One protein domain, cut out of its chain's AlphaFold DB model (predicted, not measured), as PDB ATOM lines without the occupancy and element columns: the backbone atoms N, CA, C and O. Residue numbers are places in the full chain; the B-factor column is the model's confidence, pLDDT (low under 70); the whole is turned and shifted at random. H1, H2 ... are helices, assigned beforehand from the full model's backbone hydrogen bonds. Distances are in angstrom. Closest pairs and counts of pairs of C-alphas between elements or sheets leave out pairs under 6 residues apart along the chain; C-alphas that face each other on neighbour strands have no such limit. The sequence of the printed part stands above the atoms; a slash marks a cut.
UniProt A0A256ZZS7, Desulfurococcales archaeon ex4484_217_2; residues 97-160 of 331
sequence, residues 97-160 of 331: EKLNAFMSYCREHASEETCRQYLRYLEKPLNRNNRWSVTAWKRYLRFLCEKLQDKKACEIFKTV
ATOM      1  N   GLU A  97     -31.497  -3.084 -39.806       79.38
ATOM      2  CA  GLU A  97     -31.230  -3.049 -38.370       79.38
ATOM      3  C   GLU A  97     -32.030  -4.096 -37.576       79.38
ATOM      4  O   GLU A  97     -31.439  -4.895 -36.849       79.38
ATOM      5  N   LYS A  98     -33.357  -4.170 -37.755       82.69
ATOM      6  CA  LYS A  98     -34.198  -5.161 -37.063       82.69
ATOM      7  C   LYS A  98     -33.866  -6.594 -37.485       82.69
ATOM      8  O   LYS A  98     -33.948  -7.499 -36.658       82.69
ATOM      9  N   LEU A  99     -33.504  -6.817 -38.751       84.94
ATOM     10  CA  LEU A  99     -33.072  -8.131 -39.240       84.94
ATOM     11  C   LEU A  99     -31.715  -8.540 -38.666       84.94
ATOM     12  O   LEU A  99     -31.556  -9.690 -38.262       84.94
ATOM     13  N   ASN A 100     -30.765  -7.609 -38.571       85.88
ATOM     14  CA  ASN A 100     -29.466  -7.859 -37.949       85.88
ATOM     15  C   ASN A 100     -29.612  -8.145 -36.447       85.88
ATOM     16  O   ASN A 100     -29.032  -9.109 -35.949       85.88
ATOM     17  N   ALA A 101     -30.448  -7.381 -35.740       88.25
ATOM     18  CA  ALA A 101     -30.756  -7.632 -34.332       88.25
ATOM     19  C   ALA A 101     -31.430  -9.002 -34.134       88.25
ATOM     20  O   ALA A 101     -31.055  -9.764 -33.240       88.25
ATOM     21  N   PHE A 102     -32.366  -9.365 -35.018       90.94
ATOM     22  CA  PHE A 102     -32.965 -10.697 -35.016       90.94
ATOM     23  C   PHE A 102     -31.948 -11.801 -35.324       90.94
ATOM     24  O   PHE A 102     -32.034 -12.873 -34.730       90.94
ATOM     25  N   MET A 103     -30.980 -11.570 -36.215       89.06
ATOM     26  CA  MET A 103     -29.923 -12.538 -36.519       89.06
ATOM     27  C   MET A 103     -29.074 -12.841 -35.281       89.06
ATOM     28  O   MET A 103     -28.820 -14.012 -34.993       89.06
ATOM     29  N   SER A 104     -28.690 -11.810 -34.522       89.50
ATOM     30  CA  SER A 104     -27.975 -11.971 -33.248       89.50
ATOM     31  C   SER A 104     -28.805 -12.757 -32.234       89.50
ATOM     32  O   SER A 104     -28.345 -13.786 -31.747       89.50
ATOM     33  N   TYR A 105     -30.064 -12.363 -32.015       90.56
ATOM     34  CA  TYR A 105     -30.988 -13.085 -31.132       90.56
ATOM     35  C   TYR A 105     -31.211 -14.544 -31.569       90.56
ATOM     36  O   TYR A 105     -31.265 -15.462 -30.756       90.56
ATOM     37  N   CYS A 106     -31.336 -14.793 -32.871       89.75
ATOM     38  CA  CYS A 106     -31.587 -16.129 -33.393       89.75
ATOM     39  C   CYS A 106     -30.415 -17.081 -33.120       89.75
ATOM     40  O   CYS A 106     -30.647 -18.250 -32.805       89.75
ATOM     41  N   ARG A 107     -29.173 -16.586 -33.201       89.06
ATOM     42  CA  ARG A 107     -27.956 -17.378 -32.960       89.06
ATOM     43  C   ARG A 107     -27.842 -17.885 -31.518       89.06
ATOM     44  O   ARG A 107     -27.218 -18.917 -31.304       89.06
ATOM     45  N   GLU A 108     -28.494 -17.236 -30.553       84.56
ATOM     46  CA  GLU A 108     -28.577 -17.722 -29.163       84.56
ATOM     47  C   GLU A 108     -29.416 -19.009 -29.038       84.56
ATOM     48  O   GLU A 108     -29.315 -19.747 -28.058       84.56
ATOM     49  N   HIS A 109     -30.265 -19.294 -30.030       80.12
ATOM     50  CA  HIS A 109     -31.288 -20.336 -29.942       80.12
ATOM     51  C   HIS A 109     -31.303 -21.319 -31.122       80.12
ATOM     52  O   HIS A 109     -32.072 -22.287 -31.100       80.12
ATOM     53  N   ALA A 110     -30.522 -21.078 -32.174       82.88
ATOM     54  CA  ALA A 110     -30.471 -21.906 -33.375       82.88
ATOM     55  C   ALA A 110     -29.119 -21.792 -34.096       82.88
ATOM     56  O   ALA A 110     -28.346 -20.869 -33.860       82.88
ATOM     57  N   SER A 111     -28.845 -22.734 -35.007       79.50
ATOM     58  CA  SER A 111     -27.640 -22.679 -35.840       79.50
ATOM     59  C   SER A 111     -27.670 -21.483 -36.789       79.50
ATOM     60  O   SER A 111     -28.735 -21.032 -37.219       79.50
ATOM     61  N   GLU A 112     -26.487 -21.010 -37.180       83.94
ATOM     62  CA  GLU A 112     -26.364 -19.884 -38.102       83.94
ATOM     63  C   GLU A 112     -27.090 -20.136 -39.435       83.94
ATOM     64  O   GLU A 112     -27.783 -19.256 -39.944       83.94
ATOM     65  N   GLU A 113     -26.991 -21.353 -39.974       79.88
ATOM     66  CA  GLU A 113     -27.704 -21.767 -41.186       79.88
ATOM     67  C   GLU A 113     -29.226 -21.661 -41.023       79.88
ATOM     68  O   GLU A 113     -29.910 -21.112 -41.889       79.88
ATOM     69  N   THR A 114     -29.752 -22.105 -39.879       85.31
ATOM     70  CA  THR A 114     -31.182 -21.992 -39.559       85.31
ATOM     71  C   THR A 114     -31.609 -20.525 -39.487       85.31
ATOM     72  O   THR A 114     -32.663 -20.156 -40.005       85.31
ATOM     73  N   CYS A 115     -30.788 -19.663 -38.885       89.12
ATOM     74  CA  CYS A 115     -31.077 -18.233 -38.804       89.12
ATOM     75  C   CYS A 115     -31.059 -17.561 -40.179       89.12
ATOM     76  O   CYS A 115     -31.999 -16.840 -40.510       89.12
ATOM     77  N   ARG A 116     -30.071 -17.876 -41.030       88.69
ATOM     78  CA  ARG A 116     -30.051 -17.436 -42.438       88.69
ATOM     79  C   ARG A 116     -31.294 -17.906 -43.190       88.69
ATOM     80  O   ARG A 116     -31.870 -17.148 -43.966       88.69
ATOM     81  N   GLN A 117     -31.737 -19.138 -42.951       90.56
ATOM     82  CA  GLN A 117     -32.965 -19.653 -43.545       90.56
ATOM     83  C   GLN A 117     -34.190 -18.848 -43.096       90.56
ATOM     84  O   GLN A 117     -35.019 -18.509 -43.936       90.56
ATOM     85  N   TYR A 118     -34.306 -18.506 -41.809       91.94
ATOM     86  CA  TYR A 118     -35.395 -17.646 -41.339       91.94
ATOM     87  C   TYR A 118     -35.368 -16.273 -42.006       91.94
ATOM     88  O   TYR A 118     -36.418 -15.838 -42.468       91.94
ATOM     89  N   LEU A 119     -34.199 -15.636 -42.132       89.56
ATOM     90  CA  LEU A 119     -34.066 -14.344 -42.819       89.56
ATOM     91  C   LEU A 119     -34.605 -14.397 -44.258       89.56
ATOM     92  O   LEU A 119     -35.448 -13.577 -44.612       89.56
ATOM     93  N   ARG A 120     -34.257 -15.432 -45.037       88.19
ATOM     94  CA  ARG A 120     -34.797 -15.639 -46.401       88.19
ATOM     95  C   ARG A 120     -36.328 -15.726 -46.450       88.19
ATOM     96  O   ARG A 120     -36.944 -15.399 -47.459       88.19
ATOM     97  N   TYR A 121     -36.958 -16.225 -45.385       89.62
ATOM     98  CA  TYR A 121     -38.420 -16.281 -45.280       89.62
ATOM     99  C   TYR A 121     -39.047 -14.979 -44.773       89.62
ATOM    100  O   TYR A 121     -40.238 -14.780 -45.006       89.62
ATOM    101  N   LEU A 122     -38.279 -14.125 -44.090       88.81
ATOM    102  CA  LEU A 122     -38.703 -12.795 -43.643       88.81
ATOM    103  C   LEU A 122     -38.603 -11.748 -44.762       88.81
ATOM    104  O   LEU A 122     -39.361 -10.788 -44.743       88.81
ATOM    105  N   GLU A 123     -37.754 -11.971 -45.773       84.00
ATOM    106  CA  GLU A 123     -37.718 -11.175 -47.017       84.00
ATOM    107  C   GLU A 123     -39.039 -11.231 -47.805       84.00
ATOM    108  O   GLU A 123     -39.296 -10.397 -48.671       84.00
ATOM    109  N   LYS A 124     -39.883 -12.232 -47.528       84.06
ATOM    110  CA  LYS A 124     -41.162 -12.459 -48.202       84.06
ATOM    111  C   LYS A 124     -42.317 -12.250 -47.219       84.06
ATOM    112  O   LYS A 124     -42.174 -12.590 -46.039       84.06
ATOM    113  N   PRO A 125     -43.493 -11.786 -47.683       82.94
ATOM    114  CA  PRO A 125     -44.687 -11.722 -46.847       82.94
ATOM    115  C   PRO A 125     -44.997 -13.066 -46.178       82.94
ATOM    116  O   PRO A 125     -44.715 -14.134 -46.735       82.94
ATOM    117  N   LEU A 126     -45.605 -13.020 -44.988       85.06
ATOM    118  CA  LEU A 126     -46.010 -14.222 -44.259       85.06
ATOM    119  C   LEU A 126     -46.915 -15.102 -45.126       85.06
ATOM    120  O   LEU A 126     -48.092 -14.815 -45.337       85.06
ATOM    121  N   ASN A 127     -46.383 -16.247 -45.538       86.50
ATOM    122  CA  ASN A 127     -47.145 -17.276 -46.211       86.50
ATOM    123  C   ASN A 127     -47.651 -18.280 -45.171       86.50
ATOM    124  O   ASN A 127     -46.934 -19.197 -44.765       86.50
ATOM    125  N   ARG A 128     -48.919 -18.132 -44.770       84.12
ATOM    126  CA  ARG A 128     -49.578 -19.025 -43.799       84.12
ATOM    127  C   ARG A 128     -49.638 -20.480 -44.267       84.12
ATOM    128  O   ARG A 128     -49.737 -21.379 -43.433       84.12
ATOM    129  N   ASN A 129     -49.540 -20.730 -45.573       82.50
ATOM    130  CA  ASN A 129     -49.541 -22.077 -46.124       82.50
ATOM    131  C   ASN A 129     -48.181 -22.776 -46.016       82.50
ATOM    132  O   ASN A 129     -48.147 -24.005 -45.930       82.50
ATOM    133  N   ASN A 130     -47.086 -22.023 -45.914       86.19
ATOM    134  CA  ASN A 130     -45.737 -22.560 -45.788       86.19
ATOM    135  C   ASN A 130     -45.300 -22.637 -44.311       86.19
ATOM    136  O   ASN A 130     -45.169 -21.626 -43.622       86.19
ATOM    137  N   ARG A 131     -45.004 -23.850 -43.824       85.06
ATOM    138  CA  ARG A 131     -44.571 -24.094 -42.433       85.06
ATOM    139  C   ARG A 131     -43.311 -23.311 -42.049       85.06
ATOM    140  O   ARG A 131     -43.227 -22.831 -40.917       85.06
ATOM    141  N   TRP A 132     -42.335 -23.210 -42.947       88.12
ATOM    142  CA  TRP A 132     -41.086 -22.496 -42.687       88.12
ATOM    143  C   TRP A 132     -41.306 -20.990 -42.616       88.12
ATOM    144  O   TRP A 132     -40.793 -20.363 -41.694       88.12
ATOM    145  N   SER A 133     -42.151 -20.440 -43.494       89.00
ATOM    146  CA  SER A 133     -42.563 -19.032 -43.415       89.00
ATOM    147  C   SER A 133     -43.262 -18.740 -42.085       89.00
ATOM    148  O   SER A 133     -42.824 -17.861 -41.347       89.00
ATOM    149  N   VAL A 134     -44.254 -19.552 -41.701       88.19
ATOM    150  CA  VAL A 134     -44.943 -19.431 -40.402       88.19
ATOM    151  C   VAL A 134     -43.962 -19.505 -39.229       88.19
ATOM    152  O   VAL A 134     -44.076 -18.733 -38.282       88.19
ATOM    153  N   THR A 135     -42.984 -20.414 -39.277       89.69
ATOM    154  CA  THR A 135     -41.999 -20.587 -38.196       89.69
ATOM    155  C   THR A 135     -41.051 -19.393 -38.092       89.69
ATOM    156  O   THR A 135     -40.830 -18.898 -36.985       89.69
ATOM    157  N   ALA A 136     -40.523 -18.916 -39.223       90.94
ATOM    158  CA  ALA A 136     -39.628 -17.763 -39.290       90.94
ATOM    159  C   ALA A 136     -40.320 -16.501 -38.757       90.94
ATOM    160  O   ALA A 136     -39.847 -15.893 -37.798       90.94
ATOM    161  N   TRP A 137     -41.502 -16.184 -39.295       90.75
ATOM    162  CA  TRP A 137     -42.309 -15.043 -38.864       90.75
ATOM    163  C   TRP A 137     -42.718 -15.136 -37.398       90.75
ATOM    164  O   TRP A 137     -42.639 -14.150 -36.679       90.75
ATOM    165  N   LYS A 138     -43.096 -16.317 -36.902       90.81
ATOM    166  CA  LYS A 138     -43.466 -16.486 -35.491       90.81
ATOM    167  C   LYS A 138     -42.289 -16.257 -34.540       90.81
ATOM    168  O   LYS A 138     -42.483 -15.683 -33.472       90.81
ATOM    169  N   ARG A 139     -41.077 -16.686 -34.909       91.44
ATOM    170  CA  ARG A 139     -39.856 -16.394 -34.137       91.44
ATOM    171  C   ARG A 139     -39.505 -14.912 -34.177       91.44
ATOM    172  O   ARG A 139     -39.155 -14.357 -33.143       91.44
ATOM    173  N   TYR A 140     -39.637 -14.282 -35.338       91.69
ATOM    174  CA  TYR A 140     -39.384 -12.855 -35.492       91.69
ATOM    175  C   TYR A 140     -40.383 -12.001 -34.703       91.69
ATOM    176  O   TYR A 140     -39.978 -11.133 -33.943       91.69
ATOM    177  N   LEU A 141     -41.680 -12.305 -34.783       90.94
ATOM    178  CA  LEU A 141     -42.717 -11.615 -34.010       90.94
ATOM    179  C   LEU A 141     -42.534 -11.804 -32.502       90.94
ATOM    180  O   LEU A 141     -42.736 -10.860 -31.746       90.94
ATOM    181  N   ARG A 142     -42.108 -12.997 -32.059       91.25
ATOM    182  CA  ARG A 142     -41.715 -13.221 -30.661       91.25
ATOM    183  C   ARG A 142     -40.560 -12.306 -30.263       91.25
ATOM    184  O   ARG A 142     -40.649 -11.659 -29.233       91.25
ATOM    185  N   PHE A 143     -39.510 -12.237 -31.082       92.50
ATOM    186  CA  PHE A 143     -38.376 -11.344 -30.849       92.50
ATOM    187  C   PHE A 143     -38.820  -9.877 -30.744       92.50
ATOM    188  O   PHE A 143     -38.485  -9.215 -29.769       92.50
ATOM    189  N   LEU A 144     -39.617  -9.387 -31.696       90.50
ATOM    190  CA  LEU A 144     -40.142  -8.019 -31.662       90.50
ATOM    191  C   LEU A 144     -40.986  -7.762 -30.403       90.50
ATOM    192  O   LEU A 144     -40.829  -6.727 -29.765       90.50
ATOM    193  N   CYS A 145     -41.835  -8.716 -30.023       89.50
ATOM    194  CA  CYS A 145     -42.685  -8.627 -28.839       89.50
ATOM    195  C   CYS A 145     -41.880  -8.637 -27.526       89.50
ATOM    196  O   CYS A 145     -42.087  -7.787 -26.669       89.50
ATOM    197  N   GLU A 146     -40.956  -9.585 -27.357       89.19
ATOM    198  CA  GLU A 146     -40.235  -9.805 -26.094       89.19
ATOM    199  C   GLU A 146     -39.022  -8.874 -25.935       89.19
ATOM    200  O   GLU A 146     -38.731  -8.438 -24.825       89.19
ATOM    201  N   LYS A 147     -38.291  -8.584 -27.020       90.38
ATOM    202  CA  LYS A 147     -37.032  -7.816 -26.970       90.38
ATOM    203  C   LYS A 147     -37.199  -6.351 -27.341       90.38
ATOM    204  O   LYS A 147     -36.530  -5.517 -26.749       90.38
ATOM    205  N   LEU A 148     -38.070  -6.043 -28.303       86.75
ATOM    206  CA  LEU A 148     -38.329  -4.662 -28.731       86.75
ATOM    207  C   LEU A 148     -39.652  -4.103 -28.189       86.75
ATOM    208  O   LEU A 148     -39.998  -2.971 -28.511       86.75
ATOM    209  N   GLN A 149     -40.385  -4.884 -27.384       87.44
ATOM    210  CA  GLN A 149     -41.654  -4.494 -26.756       87.44
ATOM    211  C   GLN A 149     -42.705  -3.968 -27.753       87.44
ATOM    212  O   GLN A 149     -43.558  -3.142 -27.422       87.44
ATOM    213  N   ASP A 150     -42.673  -4.470 -28.991       86.62
ATOM    214  CA  ASP A 150     -43.619  -4.089 -30.036       86.62
ATOM    215  C   ASP A 150     -44.995  -4.724 -29.757       86.62
ATOM    216  O   ASP A 150     -45.230  -5.911 -30.007       86.62
ATOM    217  N   LYS A 151     -45.922  -3.911 -29.232       86.75
ATOM    218  CA  LYS A 151     -47.288  -4.333 -28.868       86.75
ATOM    219  C   LYS A 151     -48.042  -4.961 -30.045       86.75
ATOM    220  O   LYS A 151     -48.712  -5.979 -29.873       86.75
ATOM    221  N   LYS A 152     -47.883  -4.415 -31.253       84.75
ATOM    222  CA  LYS A 152     -48.551  -4.917 -32.462       84.75
ATOM    223  C   LYS A 152     -47.975  -6.269 -32.880       84.75
ATOM    224  O   LYS A 152     -48.714  -7.168 -33.289       84.75
ATOM    225  N   ALA A 153     -46.661  -6.457 -32.729       85.69
ATOM    226  CA  ALA A 153     -46.038  -7.761 -32.936       85.69
ATOM    227  C   ALA A 153     -46.565  -8.810 -31.944       85.69
ATOM    228  O   ALA A 153     -46.819  -9.947 -32.348       85.69
ATOM    229  N   CYS A 154     -46.790  -8.436 -30.678       86.25
ATOM    230  CA  CYS A 154     -47.370  -9.327 -29.668       86.25
ATOM    231  C   CYS A 154     -48.786  -9.799 -30.031       86.25
ATOM    232  O   CYS A 154     -49.109 -10.977 -29.857       86.25
ATOM    233  N   GLU A 155     -49.638  -8.912 -30.549       87.00
ATOM    234  CA  GLU A 155     -50.992  -9.263 -30.997       87.00
ATOM    235  C   GLU A 155     -50.950 -10.264 -32.152       87.00
ATOM    236  O   GLU A 155     -51.562 -11.332 -32.094       87.00
ATOM    237  N   ILE A 156     -50.150  -9.976 -33.180       84.00
ATOM    238  CA  ILE A 156     -50.059 -10.835 -34.364       84.00
ATOM    239  C   ILE A 156     -49.414 -12.175 -34.012       84.00
ATOM    240  O   ILE A 156     -49.890 -13.213 -34.475       84.00
ATOM    241  N   PHE A 157     -48.397 -12.186 -33.148       86.19
ATOM    242  CA  PHE A 157     -47.771 -13.407 -32.645       86.19
ATOM    243  C   PHE A 157     -48.801 -14.400 -32.081       86.19
ATOM    244  O   PHE A 157     -48.710 -15.599 -32.367       86.19
ATOM    245  N   LYS A 158     -49.815 -13.911 -31.348       85.81
ATOM    246  CA  LYS A 158     -50.908 -14.738 -30.804       85.81
ATOM    247  C   LYS A 158     -51.785 -15.346 -31.905       85.81
ATOM    248  O   LYS A 158     -52.248 -16.477 -31.766       85.81
ATOM    249  N   THR A 159     -51.979 -14.640 -33.021       85.94
ATOM    250  CA  THR A 159     -52.800 -15.118 -34.150       85.94
ATOM    251  C   THR A 159     -52.091 -16.149 -35.035       85.94
ATOM    252  O   THR A 159     -52.740 -17.003 -35.645       85.94
ATOM    253  N   VAL A 160     -50.755 -16.107 -35.117       82.31
ATOM    254  CA  VAL A 160     -49.974 -16.995 -35.989       82.31
ATOM    255  C   VAL A 160     -49.856 -18.387 -35.359       82.31
ATOM    256  O   VAL A 160     -48.986 -18.680 -34.528       82.31
TER     257      VAL A 160
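What this domain is: This is residues 97 to 160 of the 331 residues of a protein of Desulfurococcales archaeon ex4484_217_2 (UniProt A0A256ZZS7). The longest helix, H3, runs through the middle, with the hairpin of H1 and H2 on one side, H2 crossing H3, and H4 folded back along the other side. The printed part has 64 residues with four named helices, H1 to H4 in order, and no named strand: all helix. It is compact, with a radius of gyration of the C-alphas of 10.9 A and spans of 28 by 27 by 19 A.

Where its parts are: Find C-alpha 97 at (-31.230, -3.049, -38.370); H1 runs from there to residue 107, 15.7 A. Next come H2, residues 112 to 122, 15.3 A, and H3, residues 131 to 147, 23.7 A. H4, residues 151 to 159, 13.2 A, ends with C-alpha 159 at (-52.800, -15.118, -34.150).

How they stand to each other: At the hub, H3, residues 132 to 137 touch H2, about perpendicular at 84 degrees; the closest C-alphas, Tyr 118 and Ala 136, are 4.7 A apart. H3 and H4, a hairpin, touch at Cys 145 and Cys 154, closest C-alphas 4.8 A apart. In each helix every O i to N i+4 pair is within hydrogen-bond range.

The domain as a whole: The printed part has no cut, no long link and no printed residue under pLDDT 70.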